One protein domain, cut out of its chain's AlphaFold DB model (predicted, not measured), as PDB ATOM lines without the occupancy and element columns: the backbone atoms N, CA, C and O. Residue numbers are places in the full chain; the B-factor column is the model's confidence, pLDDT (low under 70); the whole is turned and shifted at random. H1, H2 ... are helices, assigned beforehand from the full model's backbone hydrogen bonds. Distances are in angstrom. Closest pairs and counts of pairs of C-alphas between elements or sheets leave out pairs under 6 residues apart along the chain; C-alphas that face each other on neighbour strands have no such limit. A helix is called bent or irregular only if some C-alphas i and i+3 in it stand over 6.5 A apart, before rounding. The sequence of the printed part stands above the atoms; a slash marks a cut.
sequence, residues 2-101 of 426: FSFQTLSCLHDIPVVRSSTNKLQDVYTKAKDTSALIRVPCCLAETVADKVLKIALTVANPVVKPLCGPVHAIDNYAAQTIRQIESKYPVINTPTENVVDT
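This is residues 2 to 101 of the 426 residues of the protein "Hypothetical protein" of Rotaria sp. Silwood2 (UniProt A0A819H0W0). Look for a flat, open triangle of helices: the long bent helix H3 makes two sides with its arms H3a and H3b, H2 makes the third, and the short H1 sits inside the frame, packed on H3b. The short H4 follows H3b near the corner where the frame comes back to the first residues of H2. The printed part has 100 residues with four named helices, in the order H1, H2, H3, H4, and no named strand; the class is all helix. It is loose, with a radius of gyration of the C-alphas of 18.5 A, and spans 46 by 45 by 9 A.

Find C-alpha 35 at (-13.098, 60.506, 30.866), where H3, residues 35 to 87, begins. By its hydrogen bonds it was assigned as one helix, but it is bent: C-alphas 58 and 61 are 7.2 A apart. Its arms are H3a, residues 35 to 58, 34.5 A long, and H3b, residues 61 to 87, 39.8 A long. H3b is irregular, with C-alphas 65 and 68 6.7 A apart, and has a kink of 50 degrees near residue 68. H2, residues 14 to 32, runs 26.5 A from C-alpha 14 at (-8.566, 29.214, 40.569). H1 is residues 5 to 12, and H4, residues 89 to 92, ends at C-alpha 92 at (-8.382, 22.805, 40.863).

H3a and H3b stand at a steep tilt of 65 degrees. With residues 74 to 81 alone, H3b touches H1, the same way at a steep tilt of 43 degrees; the closest C-alphas are those of Thr 6 and Ala 78, 4.6 A. H2 and H3a touch only at the corner, closest at the C-alphas of Lys 31 and Arg 38, 4.9 A. H2 and H4 only just touch, with 3 pairs of C-alphas within 8 A, the closest those of Pro 14 and Asn 92, 6.4 A. H2 and H3b are apart. Every O i to N i+4 pair is within hydrogen-bond range in H1 and H2, with 19 of 20 in H3a and 19 of 23 in H3b; H4 is too short for such a pair.

The two C-alphas farthest apart are those of Pro 61 and Asp 100, 52.5 A. The printed part has no cut, and the three links between helices are tight. Mean pLDDT of the printed part is 72.5; look for values under 70 in 37 residues, among them 59 to 67 and 88 to 101.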
ATOM      1  N   PHE A   2     -18.717  40.641  58.867       51.84
ATOM      2  CA  PHE A   2     -19.183  39.311  58.459       51.84
ATOM      3  C   PHE A   2     -18.135  38.669  57.553       51.84
ATOM      4  O   PHE A   2     -17.960  39.096  56.417       51.84
ATOM      5  N   SER A   3     -17.407  37.687  58.075       53.12
ATOM      6  CA  SER A   3     -16.480  36.880  57.288       53.12
ATOM      7  C   SER A   3     -17.242  35.673  56.756       53.12
ATOM      8  O   SER A   3     -17.435  34.708  57.490       53.12
ATOM      9  N   PHE A   4     -17.695  35.743  55.505       69.69
ATOM     10  CA  PHE A   4     -18.271  34.592  54.810       69.69
ATOM     11  C   PHE A   4     -17.139  33.714  54.273       69.69
ATOM     12  O   PHE A   4     -16.477  34.027  53.276       69.69
ATOM     13  N   GLN A   5     -16.913  32.603  54.955       66.75
ATOM     14  CA  GLN A   5     -15.938  31.590  54.598       66.75
ATOM     15  C   GLN A   5     -16.317  30.883  53.291       66.75
ATOM     16  O   GLN A   5     -15.421  30.515  52.532       66.75
ATOM     17  N   THR A   6     -17.609  30.791  52.953       60.72
ATOM     18  CA  THR A   6     -18.073  30.270  51.653       60.72
ATOM     19  C   THR A   6     -17.626  31.155  50.499       60.72
ATOM     20  O   THR A   6     -17.142  30.647  49.494       60.72
ATOM     21  N   LEU A   7     -17.762  32.480  50.631       70.19
ATOM     22  CA  LEU A   7     -17.343  33.415  49.581       70.19
ATOM     23  C   LEU A   7     -15.827  33.396  49.395       70.19
ATOM     24  O   LEU A   7     -15.356  33.431  48.263       70.19
ATOM     25  N   SER A   8     -15.081  33.278  50.496       69.44
ATOM     26  CA  SER A   8     -13.623  33.137  50.453       69.44
ATOM     27  C   SER A   8     -13.227  31.830  49.758       69.44
ATOM     28  O   SER A   8     -12.487  31.858  48.786       69.44
ATOM     29  N   CYS A   9     -13.837  30.705  50.144       68.62
ATOM     30  CA  CYS A   9     -13.604  29.399  49.522       68.62
ATOM     31  C   CYS A   9     -13.975  29.373  48.031       68.62
ATOM     32  O   CYS A   9     -13.288  28.738  47.240       68.62
ATOM     33  N   LEU A  10     -15.056  30.056  47.638       65.88
ATOM     34  CA  LEU A  10     -15.485  30.163  46.244       65.88
ATOM     35  C   LEU A  10     -14.513  31.018  45.426       65.88
ATOM     36  O   LEU A  10     -14.198  30.673  44.289       65.88
ATOM     37  N   HIS A  11     -14.042  32.124  46.001       73.94
ATOM     38  CA  HIS A  11     -13.032  32.977  45.386       73.94
ATOM     39  C   HIS A  11     -11.671  32.274  45.280       73.94
ATOM     40  O   HIS A  11     -10.945  32.514  44.319       73.94
ATOM     41  N   ASP A  12     -11.336  31.384  46.214       76.00
ATOM     42  CA  ASP A  12     -10.082  30.625  46.202       76.00
ATOM     43  C   ASP A  12     -10.029  29.562  45.092       76.00
ATOM     44  O   ASP A  12      -8.939  29.128  44.718       76.00
ATOM     45  N   ILE A  13     -11.172  29.211  44.484       81.56
ATOM     46  CA  ILE A  13     -11.205  28.357  43.292       81.56
ATOM     47  C   ILE A  13     -10.487  29.084  42.137       81.56
ATOM     48  O   ILE A  13     -10.965  30.135  41.688       81.56
ATOM     49  N   PRO A  14      -9.396  28.529  41.569       70.25
ATOM     50  CA  PRO A  14      -8.566  29.214  40.569       70.25
ATOM     51  C   PRO A  14      -9.336  29.725  39.339       70.25
ATOM     52  O   PRO A  14      -9.035  30.788  38.787       70.25
ATOM     53  N   VAL A  15     -10.373  28.998  38.916       70.25
ATOM     54  CA  VAL A  15     -11.248  29.382  37.794       70.25
ATOM     55  C   VAL A  15     -12.102  30.607  38.129       70.25
ATOM     56  O   VAL A  15     -12.236  31.518  37.307       70.25
ATOM     57  N   VAL A  16     -12.661  30.657  39.339       77.06
ATOM     58  CA  VAL A  16     -13.484  31.782  39.802       77.06
ATOM     59  C   VAL A  16     -12.609  33.011  39.997       77.06
ATOM     60  O   VAL A  16     -12.948  34.086  39.499       77.06
ATOM     61  N   ARG A  17     -11.445  32.841  40.632       77.69
ATOM     62  CA  ARG A  17     -10.457  33.906  40.806       77.69
ATOM     63  C   ARG A  17     -10.016  34.502  39.474       77.69
ATOM     64  O   ARG A  17     -10.083  35.712  39.284       77.69
ATOM     65  N   SER A  18      -9.606  33.659  38.526       69.94
ATOM     66  CA  SER A  18      -9.132  34.120  37.215       69.94
ATOM     67  C   SER A  18     -10.230  34.805  36.401       69.94
ATOM     68  O   SER A  18      -9.966  35.820  35.759       69.94
ATOM     69  N   SER A  19     -11.469  34.311  36.458       73.19
ATOM     70  CA  SER A  19     -12.611  34.933  35.775       73.19
ATOM     71  C   SER A  19     -12.998  36.272  36.403       73.19
ATOM     72  O   SER A  19     -13.259  37.231  35.680       73.19
ATOM     73  N   THR A  20     -12.988  36.359  37.736       79.44
ATOM     74  CA  THR A  20     -13.313  37.586  38.478       79.44
ATOM     75  C   THR A  20     -12.260  38.663  38.239       79.44
ATOM     76  O   THR A  20     -12.614  39.786  37.890       79.44
ATOM     77  N   ASN A  21     -10.975  38.304  38.303       82.44
ATOM     78  CA  ASN A  21      -9.877  39.219  37.990       82.44
ATOM     79  C   ASN A  21      -9.949  39.705  36.536       82.44
ATOM     80  O   ASN A  21      -9.842  40.898  36.283       82.44
ATOM     81  N   LYS A  22     -10.220  38.810  35.572       83.25
ATOM     82  CA  LYS A  22     -10.394  39.199  34.162       83.25
ATOM     83  C   LYS A  22     -11.587  40.131  33.957       83.25
ATOM     84  O   LYS A  22     -11.480  41.093  33.202       83.25
ATOM     85  N   LEU A  23     -12.715  39.865  34.616       82.81
ATOM     86  CA  LEU A  23     -13.887  40.738  34.564       82.81
ATOM     87  C   LEU A  23     -13.554  42.120  35.136       82.81
ATOM     88  O   LEU A  23     -13.902  43.132  34.532       82.81
ATOM     89  N   GLN A  24     -12.856  42.155  36.271       86.81
ATOM     90  CA  GLN A  24     -12.433  43.387  36.921       86.81
ATOM     91  C   GLN A  24     -11.447  44.178  36.052       86.81
ATOM     92  O   GLN A  24     -11.600  45.392  35.919       86.81
ATOM     93  N   ASP A  25     -10.502  43.510  35.395       85.50
ATOM     94  CA  ASP A  25      -9.561  44.140  34.468       85.50
ATOM     95  C   ASP A  25     -10.270  44.711  33.241       85.50
ATOM     96  O   ASP A  25     -10.003  45.842  32.840       85.50
ATOM     97  N   VAL A  26     -11.193  43.957  32.639       87.50
ATOM     98  CA  VAL A  26     -11.984  44.428  31.490       87.50
ATOM     99  C   VAL A  26     -12.866  45.603  31.895       87.50
ATOM    100  O   VAL A  26     -12.936  46.587  31.163       87.50
ATOM    101  N   TYR A  27     -13.500  45.532  33.064       87.31
ATOM    102  CA  TYR A  27     -14.310  46.618  33.603       87.31
ATOM    103  C   TYR A  27     -13.474  47.878  33.857       87.31
ATOM    104  O   TYR A  27     -13.861  48.961  33.423       87.31
ATOM    105  N   THR A  28     -12.304  47.742  34.483       86.69
ATOM    106  CA  THR A  28     -11.396  48.865  34.762       86.69
ATOM    107  C   THR A  28     -10.879  49.478  33.462       86.69
ATOM    108  O   THR A  28     -10.982  50.686  33.268       86.69
ATOM    109  N   LYS A  29     -10.452  48.647  32.504       86.00
ATOM    110  CA  LYS A  29     -10.050  49.104  31.165       86.00
ATOM    111  C   LYS A  29     -11.187  49.827  30.449       86.00
ATOM    112  O   LYS A  29     -10.957  50.890  29.886       86.00
ATOM    113  N   ALA A  30     -12.409  49.290  30.494       83.88
ATOM    114  CA  ALA A  30     -13.591  49.912  29.898       83.88
ATOM    115  C   ALA A  30     -13.912  51.265  30.550       83.88
ATOM    116  O   ALA A  30     -14.175  52.237  29.840       83.88
ATOM    117  N   LYS A  31     -13.830  51.346  31.882       87.50
ATOM    118  CA  LYS A  31     -14.006  52.582  32.652       87.50
ATOM    119  C   LYS A  31     -12.972  53.644  32.269       87.50
ATOM    120  O   LYS A  31     -13.334  54.808  32.103       87.50
ATOM    121  N   ASP A  32     -11.721  53.237  32.080       88.06
ATOM    122  CA  ASP A  32     -10.602  54.142  31.811       88.06
ATOM    123  C   ASP A  32     -10.440  54.519  30.328       88.06
ATOM    124  O   ASP A  32      -9.656  55.412  30.009       88.06
ATOM    125  N   THR A  33     -11.222  53.924  29.416       86.56
ATOM    126  CA  THR A  33     -11.185  54.281  27.982       86.56
ATOM    127  C   THR A  33     -11.572  55.731  27.690       86.56
ATOM    128  O   THR A  33     -11.107  56.306  26.707       86.56
ATOM    129  N   SER A  34     -12.441  56.336  28.504       83.25
ATOM    130  CA  SER A  34     -12.918  57.701  28.286       83.25
ATOM    131  C   SER A  34     -13.232  58.400  29.598       83.25
ATOM    132  O   SER A  34     -13.949  57.873  30.450       83.25
ATOM    133  N   ALA A  35     -12.785  59.653  29.722       81.69
ATOM    134  CA  ALA A  35     -13.098  60.506  30.866       81.69
ATOM    135  C   ALA A  35     -14.616  60.670  31.091       81.69
ATOM    136  O   ALA A  35     -15.047  60.823  32.234       81.69
ATOM    137  N   LEU A  36     -15.426  60.579  30.026       79.06
ATOM    138  CA  LEU A  36     -16.889  60.666  30.097       79.06
ATOM    139  C   LEU A  36     -17.542  59.438  30.749       79.06
ATOM    140  O   LEU A  36     -18.615  59.568  31.326       79.06
ATOM    141  N   ILE A  37     -16.909  58.265  30.670       82.75
ATOM    142  CA  ILE A  37     -17.393  57.017  31.284       82.75
ATOM    143  C   ILE A  37     -16.797  56.861  32.687       82.75
ATOM    144  O   ILE A  37     -17.482  56.443  33.620       82.75
ATOM    145  N   ARG A  38     -15.544  57.290  32.867       87.31
ATOM    146  CA  ARG A  38     -14.829  57.212  34.141       87.31
ATOM    147  C   ARG A  38     -15.556  57.924  35.279       87.31
ATOM    148  O   ARG A  38     -15.749  57.341  36.337       87.31
ATOM    149  N   VAL A  39     -15.969  59.174  35.068       83.69
ATOM    150  CA  VAL A  39     -16.607  59.997  36.114       83.69
ATOM    151  C   VAL A  39     -17.912  59.380  36.649       83.69
ATOM    152  O   VAL A  39     -18.001  59.199  37.866       83.69
ATOM    153  N   PRO A  40     -18.911  59.016  35.816       84.75
ATOM    154  CA  PRO A  40     -20.135  58.400  36.322       84.75
ATOM    155  C   PRO A  40     -19.894  57.019  36.945       84.75
ATOM    156  O   PRO A  40     -20.531  56.706  37.949       84.75
ATOM    157  N   CYS A  41     -18.959  56.215  36.423       84.06
ATOM    158  CA  CYS A  41     -18.615  54.923  37.025       84.06
ATOM    159  C   CYS A  41     -17.933  55.077  38.392       84.06
ATOM    160  O   CYS A  41     -18.365  54.437  39.346       84.06
ATOM    161  N   CYS A  42     -16.950  55.970  38.539       84.25
ATOM    162  CA  CYS A  42     -16.307  56.232  39.833       84.25
ATOM    163  C   CYS A  42     -17.299  56.783  40.868       84.25
ATOM    164  O   CYS A  42     -17.240  56.421  42.045       84.25
ATOM    165  N   LEU A  43     -18.230  57.646  40.444       85.88
ATOM    166  CA  LEU A  43     -19.283  58.142  41.326       85.88
ATOM    167  C   LEU A  43     -20.223  57.005  41.756       85.88
ATOM    168  O   LEU A  43     -20.536  56.901  42.940       85.88
ATOM    169  N   ALA A  44     -20.623  56.130  40.829       84.38
ATOM    170  CA  ALA A  44     -21.459  54.971  41.135       84.38
ATOM    171  C   ALA A  44     -20.770  53.997  42.107       84.38
ATOM    172  O   ALA A  44     -21.391  53.584  43.084       84.38
ATOM    173  N   GLU A  45     -19.488  53.689  41.893       85.56
ATOM    174  CA  GLU A  45     -18.673  52.865  42.798       85.56
ATOM    175  C   GLU A  45     -18.604  53.479  44.206       85.56
ATOM    176  O   GLU A  45     -18.853  52.804  45.203       85.56
ATOM    177  N   THR A  46     -18.344  54.787  44.289       84.88
ATOM    178  CA  THR A  46     -18.244  55.507  45.568       84.88
ATOM    179  C   THR A  46     -19.582  55.543  46.310       84.88
ATOM    180  O   THR A  46     -19.625  55.407  47.535       84.88
ATOM    181  N   VAL A  47     -20.692  55.743  45.593       82.12
ATOM    182  CA  VAL A  47     -22.037  55.730  46.186       82.12
ATOM    183  C   VAL A  47     -22.391  54.327  46.672       82.12
ATOM    184  O   VAL A  47     -22.879  54.195  47.793       82.12
ATOM    185  N   ALA A  48     -22.104  53.289  45.886       77.81
ATOM    186  CA  ALA A  48     -22.350  51.905  46.278       77.81
ATOM    187  C   ALA A  48     -21.581  51.525  47.554       77.81
ATOM    188  O   ALA A  48     -22.173  50.968  48.479       77.81
ATOM    189  N   ASP A  49     -20.302  51.900  47.653       81.81
ATOM    190  CA  ASP A  49     -19.480  51.663  48.847       81.81
ATOM    191  C   ASP A  49     -20.031  52.394  50.086       81.81
ATOM    192  O   ASP A  49     -20.171  51.808  51.163       81.81
ATOM    193  N   LYS A  50     -20.439  53.661  49.936       76.81
ATOM    194  CA  LYS A  50     -21.041  54.439  51.034       76.81
ATOM    195  C   LYS A  50     -22.373  53.855  51.501       76.81
ATOM    196  O   LYS A  50     -22.588  53.731  52.706       76.81
ATOM    197  N   VAL A  51     -23.253  53.477  50.573       75.94
ATOM    198  CA  VAL A  51     -24.543  52.849  50.902       75.94
ATOM    199  C   VAL A  51     -24.319  51.516  51.606       75.94
ATOM    200  O   VAL A  51     -24.968  51.260  52.616       75.94
ATOM    201  N   LEU A  52     -23.367  50.700  51.143       77.00
ATOM    202  CA  LEU A  52     -23.027  49.432  51.786       77.00
ATOM    203  C   LEU A  52     -22.511  49.638  53.217       77.00
ATOM    204  O   LEU A  52     -22.956  48.948  54.134       77.00
ATOM    205  N   LYS A  53     -21.627  50.617  53.438       74.38
ATOM    206  CA  LYS A  53     -21.116  50.964  54.778       74.38
ATOM    207  C   LYS A  53     -22.227  51.420  55.724       74.38
ATOM    208  O   LYS A  53     -22.280  50.975  56.875       74.38
ATOM    209  N   ILE A  54     -23.138  52.265  55.243       73.94
ATOM    210  CA  ILE A  54     -24.292  52.724  56.028       73.94
ATOM    211  C   ILE A  54     -25.232  51.551  56.320       73.94
ATOM    212  O   ILE A  54     -25.605  51.348  57.472       73.94
ATOM    213  N   ALA A  55     -25.551  50.728  55.318       69.81
ATOM    214  CA  ALA A  55     -26.407  49.557  55.474       69.81
ATOM    215  C   ALA A  55     -25.829  48.559  56.485       69.81
ATOM    216  O   ALA A  55     -26.559  48.073  57.342       69.81
ATOM    217  N   LEU A  56     -24.518  48.305  56.454       73.62
ATOM    218  CA  LEU A  56     -23.851  47.457  57.443       73.62
ATOM    219  C   LEU A  56     -23.928  48.045  58.852       73.62
ATOM    220  O   LEU A  56     -24.134  47.298  59.805       73.62
ATOM    221  N   THR A  57     -23.807  49.365  58.989       72.94
ATOM    222  CA  THR A  57     -23.893  50.051  60.287       72.94
ATOM    223  C   THR A  57     -25.313  49.996  60.853       72.94
ATOM    224  O   THR A  57     -25.495  49.670  62.026       72.94
ATOM    225  N   VAL A  58     -26.320  50.235  60.009       71.62
ATOM    226  CA  VAL A  58     -27.747  50.210  60.375       71.62
ATOM    227  C   VAL A  58     -28.239  48.785  60.639       71.62
ATOM    228  O   VAL A  58     -29.027  48.564  61.556       71.62
ATOM    229  N   ALA A  59     -27.764  47.801  59.874       69.88
ATOM    230  CA  ALA A  59     -28.161  46.406  60.031       69.88
ATOM    231  C   ALA A  59     -27.419  45.702  61.180       69.88
ATOM    232  O   ALA A  59     -27.932  44.723  61.720       69.88
ATOM    233  N   ASN A  60     -26.251  46.204  61.606       65.81
ATOM    234  CA  ASN A  60     -25.413  45.612  62.657       65.81
ATOM    235  C   ASN A  60     -26.180  45.092  63.898       65.81
ATOM    236  O   ASN A  60     -25.953  43.942  64.276       65.81
ATOM    237  N   PRO A  61     -27.103  45.847  64.534       63.12
ATOM    238  CA  PRO A  61     -27.830  45.361  65.713       63.12
ATOM    239  C   PRO A  61     -28.744  44.154  65.437       63.12
ATOM    240  O   PRO A  61     -28.960  43.347  66.335       63.12
ATOM    241  N   VAL A  62     -29.241  43.995  64.207       64.94
ATOM    242  CA  VAL A  62     -30.116  42.879  63.803       64.94
ATOM    243  C   VAL A  62     -29.305  41.689  63.295       64.94
ATOM    244  O   VAL A  62     -29.665  40.542  63.551       64.94
ATOM    245  N   VAL A  63     -28.189  41.936  62.603       58.38
ATOM    246  CA  VAL A  63     -27.376  40.849  62.040       58.38
ATOM    247  C   VAL A  63     -26.451  40.211  63.090       58.38
ATOM    248  O   VAL A  63     -26.156  39.024  62.985       58.38
ATOM    249  N   LYS A  64     -26.054  40.929  64.154       62.88
ATOM    250  CA  LYS A  64     -25.246  40.385  65.269       62.88
ATOM    251  C   LYS A  64     -25.783  39.070  65.873       62.88
ATOM    252  O   LYS A  64     -24.999  38.130  65.983       62.88
ATOM    253  N   PRO A  65     -27.071  38.949  66.245       62.22
ATOM    254  CA  PRO A  65     -27.618  37.685  66.751       62.22
ATOM    255  C   PRO A  65     -27.798  36.609  65.664       62.22
ATOM    256  O   PRO A  65     -27.822  35.422  65.974       62.22
ATOM    257  N   LEU A  66     -27.872  36.997  64.386       56.06
ATOM    258  CA  LEU A  66     -27.968  36.077  63.245       56.06
ATOM    259  C   LEU A  66     -26.598  35.562  62.770       56.06
ATOM    260  O   LEU A  66     -26.548  34.608  61.995       56.06
ATOM    261  N   CYS A  67     -25.490  36.136  63.262       63.22
ATOM    262  CA  CYS A  67     -24.128  35.688  62.963       63.22
ATOM    263  C   CYS A  67     -23.936  34.188  63.208       63.22
ATOM    264  O   CYS A  67     -23.304  33.528  62.393       63.22
ATOM    265  N   GLY A  68     -24.474  33.648  64.308       71.69
ATOM    266  CA  GLY A  68     -24.311  32.234  64.667       71.69
ATOM    267  C   GLY A  68     -24.922  31.283  63.627       71.69
ATOM    268  O   GLY A  68     -24.186  30.503  63.023       71.69
ATOM    269  N   PRO A  69     -26.239  31.375  63.355       67.75
ATOM    270  CA  PRO A  69     -26.899  30.560  62.333       67.75
ATOM    271  C   PRO A  69     -26.317  30.747  60.928       67.75
ATOM    272  O   PRO A  69     -26.137  29.774  60.197       67.75
ATOM    273  N   VAL A  70     -25.978  31.986  60.553       68.56
ATOM    274  CA  VAL A  70     -25.371  32.284  59.248       68.56
ATOM    275  C   VAL A  70     -23.988  31.646  59.133       68.56
ATOM    276  O   VAL A  70     -23.685  31.067  58.097       68.56
ATOM    277  N   HIS A  71     -23.177  31.679  60.191       71.19
ATOM    278  CA  HIS A  71     -21.859  31.051  60.200       71.19
ATOM    279  C   HIS A  71     -21.941  29.517  60.148       71.19
ATOM    280  O   HIS A  71     -21.127  28.881  59.485       71.19
ATOM    281  N   ALA A  72     -22.951  28.904  60.775       69.94
ATOM    282  CA  ALA A  72     -23.178  27.460  60.670       69.94
ATOM    283  C   ALA A  72     -23.524  27.032  59.230       69.94
ATOM    284  O   ALA A  72     -22.967  26.058  58.721       69.94
ATOM    285  N   ILE A  73     -24.395  27.788  58.553       71.12
ATOM    286  CA  ILE A  73     -24.761  27.539  57.149       71.12
ATOM    287  C   ILE A  73     -23.574  27.812  56.217       71.12
ATOM    288  O   ILE A  73     -23.327  27.038  55.296       71.12
ATOM    289  N   ASP A  74     -22.820  28.879  56.471       73.31
ATOM    290  CA  ASP A  74     -21.611  29.242  55.729       73.31
ATOM    291  C   ASP A  74     -20.519  28.161  55.860       73.31
ATOM    292  O   ASP A  74     -19.924  27.742  54.870       73.31
ATOM    293  N   ASN A  75     -20.329  27.593  57.052       74.88
ATOM    294  CA  ASN A  75     -19.416  26.467  57.251       74.88
ATOM    295  C   ASN A  75     -19.889  25.203  56.526       74.88
ATOM    296  O   ASN A  75     -19.072  24.508  55.919       74.88
ATOM    297  N   TYR A  76     -21.191  24.913  56.543       72.56
ATOM    298  CA  TYR A  76     -21.750  23.783  55.801       72.56
ATOM    299  C   TYR A  76     -21.566  23.960  54.287       72.56
ATOM    300  O   TYR A  76     -21.085  23.054  53.606       72.56
ATOM    301  N   ALA A  77     -21.853  25.147  53.754       72.75
ATOM    302  CA  ALA A  77     -21.647  25.456  52.344       72.75
ATOM    303  C   ALA A  77     -20.163  25.343  51.951       72.75
ATOM    304  O   ALA A  77     -19.840  24.662  50.974       72.75
ATOM    305  N   ALA A  78     -19.243  25.893  52.749       74.50
ATOM    306  CA  ALA A  78     -17.806  25.731  52.535       74.50
ATOM    307  C   ALA A  78     -17.367  24.252  52.554       74.50
ATOM    308  O   ALA A  78     -16.564  23.833  51.719       74.50
ATOM    309  N   GLN A  79     -17.923  23.428  53.449       77.56
ATOM    310  CA  GLN A  79     -17.659  21.985  53.470       77.56
ATOM    311  C   GLN A  79     -18.156  21.291  52.199       77.56
ATOM    312  O   GLN A  79     -17.427  20.475  51.638       77.56
ATOM    313  N   THR A  80     -19.346  21.634  51.699       77.00
ATOM    314  CA  THR A  80     -19.857  21.044  50.447       77.00
ATOM    315  C   THR A  80     -18.999  21.424  49.240       77.00
ATOM    316  O   THR A  80     -18.726  20.572  48.395       77.00
ATOM    317  N   ILE A  81     -18.496  22.663  49.186       77.88
ATOM    318  CA  ILE A  81     -17.576  23.106  48.131       77.88
ATOM    319  C   ILE A  81     -16.274  22.300  48.198       77.88
ATOM    320  O   ILE A  81     -15.846  21.761  47.179       77.88
ATOM    321  N   ARG A  82     -15.701  22.105  49.393       77.69
ATOM    322  CA  ARG A  82     -14.501  21.268  49.581       77.69
ATOM    323  C   ARG A  82     -14.732  19.794  49.235       77.69
ATOM    324  O   ARG A  82     -13.839  19.130  48.716       77.69
ATOM    325  N   GLN A  83     -15.928  19.262  49.490       78.19
ATOM    326  CA  GLN A  83     -16.287  17.900  49.079       78.19
ATOM    327  C   GLN A  83     -16.367  17.772  47.551       78.19
ATOM    328  O   GLN A  83     -15.928  16.763  46.997       78.19
ATOM    329  N   ILE A  84     -16.884  18.793  46.860       74.44
ATOM    330  CA  ILE A  84     -16.895  18.849  45.391       74.44
ATOM    331  C   ILE A  84     -15.465  18.974  44.848       74.44
ATOM    332  O   ILE A  84     -15.123  18.271  43.898       74.44
ATOM    333  N   GLU A  85     -14.621  19.796  45.471       68.38
ATOM    334  CA  GLU A  85     -13.203  19.952  45.120       68.38
ATOM    335  C   GLU A  85     -12.432  18.627  45.254       68.38
ATOM    336  O   GLU A  85     -11.728  18.222  44.329       68.38
ATOM    337  N   SER A  86     -12.646  17.895  46.353       71.75
ATOM    338  CA  SER A  86     -12.061  16.565  46.583       71.75
ATOM    339  C   SER A  86     -12.532  15.527  45.556       71.75
ATOM    340  O   SER A  86     -11.748  14.716  45.060       71.75
ATOM    341  N   LYS A  87     -13.816  15.567  45.177       75.31
ATOM    342  CA  LYS A  87     -14.405  14.614  44.224       75.31
ATOM    343  C   LYS A  87     -14.031  14.906  42.765       75.31
ATOM    344  O   LYS A  87     -14.089  13.998  41.934       75.31
ATOM    345  N   TYR A  88     -13.640  16.142  42.446       68.81
ATOM    346  CA  TYR A  88     -13.330  16.582  41.084       68.81
ATOM    347  C   TYR A  88     -12.055  17.444  41.038       68.81
ATOM    348  O   TYR A  88     -12.134  18.657  40.831       68.81
ATOM    349  N   PRO A  89     -10.860  16.824  41.118       62.12
ATOM    350  CA  PRO A  89      -9.580  17.544  41.133       62.12
ATOM    351  C   PRO A  89      -9.303  18.353  39.851       62.12
ATOM    352  O   PRO A  89      -8.472  19.258  39.850       62.12
ATOM    353  N   VAL A  90     -10.042  18.088  38.766       60.97
ATOM    354  CA  VAL A  90      -9.993  18.868  37.516       60.97
ATOM    355  C   VAL A  90     -10.410  20.331  37.735       60.97
ATOM    356  O   VAL A  90      -9.920  21.210  37.035       60.97
ATOM    357  N   ILE A  91     -11.256  20.620  38.733       59.12
ATOM    358  CA  ILE A  91     -11.698  21.990  39.069       59.12
ATOM    359  C   ILE A  91     -10.556  22.820  39.683       59.12
ATOM    360  O   ILE A  91     -10.547  24.043  39.553       59.12
ATOM    361  N   ASN A  92      -9.566  22.159  40.292       58.69
ATOM    362  CA  ASN A  92      -8.382  22.805  40.863       58.69
ATOM    363  C   ASN A  92      -7.221  22.924  39.866       58.69
ATOM    364  O   ASN A  92      -6.164  23.465  40.185       58.69
ATOM    365  N   THR A  93      -7.394  22.399  38.652       57.16
ATOM    366  CA  THR A  93      -6.372  22.507  37.614       57.16
ATOM    367  C   THR A  93      -6.481  23.898  36.984       57.16
ATOM    368  O   THR A  93      -7.564  24.258  36.515       57.16
ATOM    369  N   PRO A  94      -5.407  24.711  36.970       55.84
ATOM    370  CA  PRO A  94      -5.441  26.016  36.327       55.84
ATOM    371  C   PRO A  94      -5.833  25.852  34.857       55.84
ATOM    372  O   PRO A  94      -5.356  24.951  34.163       55.84
ATOM    373  N   THR A  95      -6.723  26.730  34.397       52.16
ATOM    374  CA  THR A  95      -7.414  26.663  33.099       52.16
ATOM    375  C   THR A  95      -6.462  26.547  31.900       52.16
ATOM    376  O   THR A  95      -6.863  26.073  30.842       52.16
ATOM    377  N   GLU A  96      -5.197  26.933  32.074       54.69
ATOM    378  CA  GLU A  96      -4.128  26.882  31.070       54.69
ATOM    379  C   GLU A  96      -3.679  25.448  30.729       54.69
ATOM    380  O   GLU A  96      -3.256  25.208  29.605       54.69
ATOM    381  N   ASN A  97      -3.882  24.468  31.621       51.62
ATOM    382  CA  ASN A  97      -3.462  23.068  31.410       51.62
ATOM    383  C   ASN A  97      -4.617  22.116  31.025       51.62
ATOM    384  O   ASN A  97      -4.411  20.925  30.784       51.62
ATOM    385  N   VAL A  98      -5.861  22.607  30.993       50.91
ATOM    386  CA  VAL A  98      -7.065  21.776  30.775       50.91
ATOM    387  C   VAL A  98      -7.395  21.612  29.285       50.91
ATOM    388  O   VAL A  98      -8.046  20.637  28.906       50.91
ATOM    389  N   VAL A  99      -6.899  22.510  28.427       51.56
ATOM    390  CA  VAL A  99      -7.137  22.473  26.972       51.56
ATOM    391  C   VAL A  99      -6.474  21.251  26.320       51.56
ATOM    392  O   VAL A  99      -7.067  20.651  25.425       51.56
ATOM    393  N   ASP A 100      -5.342  20.782  26.850       46.56
ATOM    394  CA  ASP A 100      -4.634  19.613  26.308       46.56
ATOM    395  C   ASP A 100      -5.244  18.270  26.743       46.56
ATOM    396  O   ASP A 100      -5.105  17.255  26.058       46.56
ATOM    397  N   THR A 101      -5.987  18.243  27.856       45.97
ATOM    398  CA  THR A 101      -6.486  16.986  28.451       45.97
ATOM    399  C   THR A 101      -7.959  16.695  28.111       45.97
ATOM    400  O   THR A 101      -8.460  15.592  28.352       45.97
TER     401      THR A 101